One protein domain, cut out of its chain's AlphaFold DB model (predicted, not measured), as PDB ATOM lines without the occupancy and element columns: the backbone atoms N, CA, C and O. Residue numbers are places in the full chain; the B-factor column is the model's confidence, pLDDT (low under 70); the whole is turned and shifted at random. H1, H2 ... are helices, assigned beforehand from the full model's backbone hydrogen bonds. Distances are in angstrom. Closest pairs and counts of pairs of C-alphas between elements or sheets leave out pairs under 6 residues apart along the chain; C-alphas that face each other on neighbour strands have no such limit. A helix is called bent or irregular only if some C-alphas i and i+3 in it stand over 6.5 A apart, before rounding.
ATOM      1  N   GLN A 549     -35.250   8.047   6.314       92.25
ATOM      2  CA  GLN A 549     -36.583   8.593   6.089       92.25
ATOM      3  C   GLN A 549     -36.929   8.637   4.595       92.25
ATOM      4  O   GLN A 549     -38.004   8.167   4.224       92.25
ATOM      5  N   ASP A 550     -36.008   9.118   3.752       94.06
ATOM      6  CA  ASP A 550     -36.171   9.129   2.293       94.06
ATOM      7  C   ASP A 550     -36.354   7.709   1.740       94.06
ATOM      8  O   ASP A 550     -37.280   7.446   0.973       94.06
ATOM      9  N   ALA A 551     -35.508   6.766   2.163       94.38
ATOM     10  CA  ALA A 551     -35.583   5.378   1.722       94.38
ATOM     11  C   ALA A 551     -36.914   4.719   2.124       94.38
ATOM     12  O   ALA A 551     -37.523   4.031   1.304       94.38
ATOM     13  N   THR A 552     -37.408   4.972   3.340       95.31
ATOM     14  CA  THR A 552     -38.720   4.486   3.792       95.31
ATOM     15  C   THR A 552     -39.849   4.981   2.895       95.31
ATOM     16  O   THR A 552     -40.624   4.167   2.395       95.31
ATOM     17  N   VAL A 553     -39.938   6.290   2.637       93.88
ATOM     18  CA  VAL A 553     -41.044   6.827   1.827       93.88
ATOM     19  C   VAL A 553     -40.965   6.379   0.364       93.88
ATOM     20  O   VAL A 553     -42.003   6.147  -0.256       93.88
ATOM     21  N   VAL A 554     -39.756   6.189  -0.180       93.69
ATOM     22  CA  VAL A 554     -39.544   5.634  -1.528       93.69
ATOM     23  C   VAL A 554     -40.000   4.175  -1.603       93.69
ATOM     24  O   VAL A 554     -40.783   3.832  -2.489       93.69
ATOM     25  N   VAL A 555     -39.588   3.328  -0.655       94.69
ATOM     26  CA  VAL A 555     -40.005   1.915  -0.610       94.69
ATOM     27  C   VAL A 555     -41.518   1.799  -0.444       94.69
ATOM     28  O   VAL A 555     -42.147   1.030  -1.168       94.69
ATOM     29  N   GLN A 556     -42.129   2.595   0.433       93.56
ATOM     30  CA  GLN A 556     -43.585   2.621   0.605       93.56
ATOM     31  C   GLN A 556     -44.316   3.047  -0.675       93.56
ATOM     32  O   GLN A 556     -45.368   2.499  -1.003       93.56
ATOM     33  N   ALA A 557     -43.763   3.994  -1.440       92.19
ATOM     34  CA  ALA A 557     -44.323   4.374  -2.734       92.19
ATOM     35  C   ALA A 557     -44.243   3.226  -3.755       92.19
ATOM     36  O   ALA A 557     -45.204   3.001  -4.488       92.19
ATOM     37  N   TRP A 558     -43.147   2.465  -3.772       93.12
ATOM     38  CA  TRP A 558     -42.995   1.280  -4.623       93.12
ATOM     39  C   TRP A 558     -43.919   0.129  -4.223       93.12
ATOM     40  O   TRP A 558     -44.502  -0.507  -5.099       93.12
ATOM     41  N   GLN A 559     -44.111  -0.107  -2.921       92.75
ATOM     42  CA  GLN A 559     -45.003  -1.150  -2.398       92.75
ATOM     43  C   GLN A 559     -46.439  -1.018  -2.919       92.75
ATOM     44  O   GLN A 559     -47.093  -2.034  -3.155       92.75
ATOM     45  N   LYS A 560     -46.922   0.211  -3.164       90.88
ATOM     46  CA  LYS A 560     -48.257   0.460  -3.741       90.88
ATOM     47  C   LYS A 560     -48.468  -0.206  -5.106       90.88
ATOM     48  O   LYS A 560     -49.608  -0.429  -5.492       90.88
ATOM     49  N   TYR A 561     -47.385  -0.545  -5.806       91.00
ATOM     50  CA  TYR A 561     -47.391  -1.193  -7.121       91.00
ATOM     51  C   TYR A 561     -46.911  -2.654  -7.070       91.00
ATOM     52  O   TYR A 561     -46.547  -3.236  -8.095       91.00
ATOM     53  N   GLY A 562     -46.894  -3.253  -5.874       90.88
ATOM     54  CA  GLY A 562     -46.560  -4.658  -5.652       90.88
ATOM     55  C   GLY A 562     -45.184  -5.051  -6.194       90.88
ATOM     56  O   GLY A 562     -44.217  -4.290  -6.117       90.88
ATOM     57  N   ASP A 563     -45.104  -6.250  -6.773       89.44
ATOM     58  CA  ASP A 563     -43.851  -6.839  -7.260       89.44
ATOM     59  C   ASP A 563     -43.184  -6.010  -8.359       89.44
ATOM     60  O   ASP A 563     -41.959  -5.896  -8.395       89.44
ATOM     61  N   LYS A 564     -43.985  -5.383  -9.229       87.31
ATOM     62  CA  LYS A 564     -43.477  -4.516 -10.301       87.31
ATOM     63  C   LYS A 564     -42.838  -3.241  -9.755       87.31
ATOM     64  O   LYS A 564     -41.891  -2.736 -10.347       87.31
ATOM     65  N   GLY A 565     -43.358  -2.706  -8.650       88.38
ATOM     66  CA  GLY A 565     -42.781  -1.539  -7.991       88.38
ATOM     67  C   GLY A 565     -41.514  -1.869  -7.205       88.38
ATOM     68  O   GLY A 565     -40.552  -1.105  -7.236       88.38
ATOM     69  N   LEU A 566     -41.502  -3.004  -6.504       90.62
ATOM     70  CA  LEU A 566     -40.417  -3.372  -5.593       90.62
ATOM     71  C   LEU A 566     -39.228  -4.067  -6.266       90.62
ATOM     72  O   LEU A 566     -38.128  -4.031  -5.714       90.62
ATOM     73  N   GLY A 567     -39.421  -4.720  -7.414       90.19
ATOM     74  CA  GLY A 567     -38.353  -5.460  -8.091       90.19
ATOM     75  C   GLY A 567     -37.716  -6.515  -7.178       90.19
ATOM     76  O   GLY A 567     -38.412  -7.362  -6.616       90.19
ATOM     77  N   GLN A 568     -36.395  -6.451  -6.982       89.88
ATOM     78  CA  GLN A 568     -35.644  -7.372  -6.111       89.88
ATOM     79  C   GLN A 568     -35.983  -7.238  -4.613       89.88
ATOM     80  O   GLN A 568     -35.597  -8.090  -3.800       89.88
ATOM     81  N   LEU A 569     -36.695  -6.173  -4.234       91.31
ATOM     82  CA  LEU A 569     -37.167  -5.952  -2.869       91.31
ATOM     83  C   LEU A 569     -38.506  -6.647  -2.583       91.31
ATOM     84  O   LEU A 569     -38.927  -6.673  -1.426       91.31
ATOM     85  N   SER A 570     -39.173  -7.212  -3.598       91.81
ATOM     86  CA  SER A 570     -40.444  -7.917  -3.400       91.81
ATOM     87  C   SER A 570     -40.297  -9.083  -2.407       91.81
ATOM     88  O   SER A 570     -39.263  -9.752  -2.336       91.81
ATOM     89  N   GLY A 571     -41.333  -9.295  -1.589       89.00
ATOM     90  CA  GLY A 571     -41.393 -10.352  -0.577       89.00
ATOM     91  C   GLY A 571     -40.546 -10.107   0.678       89.00
ATOM     92  O   GLY A 571     -40.588 -10.917   1.604       89.00
ATOM     93  N   ARG A 572     -39.789  -9.003   0.752       93.06
ATOM     94  CA  ARG A 572     -38.971  -8.653   1.923       93.06
ATOM     95  C   ARG A 572     -39.750  -7.768   2.909       93.06
ATOM     96  O   ARG A 572     -40.542  -6.932   2.475       93.06
ATOM     97  N   PRO A 573     -39.499  -7.875   4.229       94.00
ATOM     98  CA  PRO A 573     -40.023  -6.914   5.199       94.00
ATOM     99  C   PRO A 573     -39.556  -5.487   4.883       94.00
ATOM    100  O   PRO A 573     -38.394  -5.296   4.522       94.00
ATOM    101  N   GLU A 574     -40.418  -4.482   5.086       94.56
ATOM    102  CA  GLU A 574     -40.124  -3.068   4.775       94.56
ATOM    103  C   GLU A 574     -38.783  -2.605   5.354       94.56
ATOM    104  O   GLU A 574     -37.963  -2.043   4.640       94.56
ATOM    105  N   VAL A 575     -38.508  -2.928   6.622       93.94
ATOM    106  CA  VAL A 575     -37.256  -2.553   7.298       93.94
ATOM    107  C   VAL A 575     -36.020  -3.092   6.567       93.94
ATOM    108  O   VAL A 575     -35.019  -2.387   6.459       93.94
ATOM    109  N   MET A 576     -36.084  -4.320   6.039       94.38
ATOM    110  CA  MET A 576     -34.987  -4.894   5.252       94.38
ATOM    111  C   MET A 576     -34.901  -4.272   3.860       94.38
ATOM    112  O   MET A 576     -33.801  -4.025   3.381       94.38
ATOM    113  N   ALA A 577     -36.040  -4.014   3.211       94.50
ATOM    114  CA  ALA A 577     -36.072  -3.377   1.895       94.50
ATOM    115  C   ALA A 577     -35.474  -1.960   1.933       94.50
ATOM    116  O   ALA A 577     -34.666  -1.608   1.076       94.50
ATOM    117  N   VAL A 578     -35.806  -1.186   2.970       95.94
ATOM    118  CA  VAL A 578     -35.238   0.142   3.239       95.94
ATOM    119  C   VAL A 578     -33.730   0.061   3.448       95.94
ATOM    120  O   VAL A 578     -32.995   0.826   2.829       95.94
ATOM    121  N   GLN A 579     -33.256  -0.882   4.271       95.06
ATOM    122  CA  GLN A 579     -31.823  -1.039   4.522       95.06
ATOM    123  C   GLN A 579     -31.055  -1.407   3.243       95.06
ATOM    124  O   GLN A 579     -30.047  -0.779   2.949       95.06
ATOM    125  N   LEU A 580     -31.561  -2.348   2.440       94.56
ATOM    126  CA  LEU A 580     -30.918  -2.750   1.181       94.56
ATOM    127  C   LEU A 580     -30.824  -1.603   0.170       94.56
ATOM    128  O   LEU A 580     -29.803  -1.456  -0.500       94.56
ATOM    129  N   LEU A 581     -31.872  -0.780   0.066       94.12
ATOM    130  CA  LEU A 581     -31.857   0.395  -0.802       94.12
ATOM    131  C   LEU A 581     -30.809   1.421  -0.340       94.12
ATOM    132  O   LEU A 581     -30.092   1.974  -1.173       94.12
ATOM    133  N   MET A 582     -30.693   1.650   0.973       94.38
ATOM    134  CA  MET A 582     -29.672   2.537   1.541       94.38
ATOM    135  C   MET A 582     -28.256   2.010   1.305       94.38
ATOM    136  O   MET A 582     -27.421   2.753   0.797       94.38
ATOM    137  N   ASP A 583     -28.004   0.733   1.605       91.75
ATOM    138  CA  ASP A 583     -26.694   0.097   1.413       91.75
ATOM    139  C   ASP A 583     -26.269   0.165  -0.063       91.75
ATOM    140  O   ASP A 583     -25.106   0.409  -0.388       91.75
ATOM    141  N   SER A 584     -27.227  -0.010  -0.981       90.44
ATOM    142  CA  SER A 584     -26.981   0.135  -2.412       90.44
ATOM    143  C   SER A 584     -26.631   1.573  -2.799       90.44
ATOM    144  O   SER A 584     -25.733   1.762  -3.612       90.44
ATOM    145  N   ALA A 585     -27.312   2.579  -2.245       90.12
ATOM    146  CA  ALA A 585     -26.996   3.982  -2.523       90.12
ATOM    147  C   ALA A 585     -25.619   4.367  -1.968       90.12
ATOM    148  O   ALA A 585     -24.854   5.060  -2.634       90.12
ATOM    149  N   GLU A 586     -25.259   3.874  -0.784       88.31
ATOM    150  CA  GLU A 586     -23.938   4.108  -0.199       88.31
ATOM    151  C   GLU A 586     -22.817   3.530  -1.078       88.31
ATOM    152  O   GLU A 586     -21.830   4.218  -1.341       88.31
ATOM    153  N   GLN A 587     -22.997   2.320  -1.620       85.81
ATOM    154  CA  GLN A 587     -22.043   1.720  -2.562       85.81
ATOM    155  C   GLN A 587     -21.864   2.568  -3.828       85.81
ATOM    156  O   GLN A 587     -20.732   2.862  -4.217       85.81
ATOM    157  N   GLU A 588     -22.966   3.000  -4.443       85.31
ATOM    158  CA  GLU A 588     -22.939   3.802  -5.674       85.31
ATOM    159  C   GLU A 588     -22.339   5.200  -5.453       85.31
ATOM    160  O   GLU A 588     -21.677   5.724  -6.345       85.31
ATOM    161  N   SER A 589     -22.461   5.781  -4.252       79.12
ATOM    162  CA  SER A 589     -21.925   7.120  -3.945       79.12
ATOM    163  C   SER A 589     -20.412   7.268  -4.174       79.12
ATOM    164  O   SER A 589     -19.924   8.367  -4.440       79.12
ATOM    165  N   THR A 590     -19.669   6.157  -4.140       72.94
ATOM    166  CA  THR A 590     -18.218   6.121  -4.387       72.94
ATOM    167  C   THR A 590     -17.836   6.332  -5.854       72.94
ATOM    168  O   THR A 590     -16.683   6.650  -6.148       72.94
ATOM    169  N   THR A 591     -18.791   6.186  -6.775       69.00
ATOM    170  CA  THR A 591     -18.563   6.280  -8.223       69.00
ATOM    171  C   THR A 591     -18.633   7.711  -8.761       69.00
ATOM    172  O   THR A 591     -18.165   7.972  -9.867       69.00
TER     173      THR A 591
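AT A GLANCE: This is residues 549 to 591 of the 964 residues of the protein "Metallophos domain-containing protein" of Nostoc sp. 'Peltigera membranacea cyanobiont' 210A (UniProt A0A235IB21). Three helices make a small cluster with one long arm: H1 packs on both H2 and H3 at steep angles, H2 near its end and H3 near its start, and the last part of H3 sticks out past the cluster. H2 turns the chain back after H1, and residues 570 to 573 lead from it into H3, the longest helix. The printed part has 43 residues, with H1, H2 and H3 in that order along it and no named strand; the class is all helix. The whole is compact, with a radius of gyration of the C-alphas of 10.3 A, yet its outline is elongated, spanning 30 by 19 by 14 A.

HOW THE PARTS SIT: H1, residues 549 to 559, touches H2, residues 562 to 569; their closest C-alphas, those of Trp 558 and Gly 565, are 4.4 A apart. H1 and H2 run opposite ways at a steep tilt of 54 degrees. H1 also touches H3, residues 574 to 589, with 11 pairs of C-alphas within 8 A. The closest C-alphas of H1 and H3 are those of Ala 551 and Val 578, 5.5 A apart. These two helices run opposite ways at a steep tilt of 63 degrees. H2 and H3 are close but not clearly touching, with 1 pair of C-alphas within 8 A, those of Leu 569 and Ala 577 at 5.5 A. H2 and H3 run the same way at a steep tilt of 60 degrees. In H1 and H3 every O i to N i+4 pair is within hydrogen-bond range; in H2 it is 2 of 4, and 3 of its 5 O i to N i+3 pairs are within range.

IN THESE COORDINATES: H1 begins at C-alpha 549, at (-36.583, 8.593, 6.089), and measures 15.4 A from first to last C-alpha. H2 measures 9.9 A from C-alpha 562 to C-alpha 569 and is irregular: C-alphas 565 and 568 are 9.4 A apart, against about 5 A in a regular helix. H3 begins at C-alpha 574, at (-40.124, -3.068, 4.775), and ends at C-alpha 589, at (-21.925, 7.120, -3.945), 22.6 A away.

THE WHOLE: The two C-alphas farthest apart, those of Lys 560 and Thr 591, are 30.6 A apart. Residues 586 to 591, of which 586 to 589 belong to H3, stand free. The links from H1 to H2 and from H2 to H3, of 2 and 4 residues, are both tight. The printed part has no cut. Its mean pLDDT is 90.7, and residue 591 is under 70.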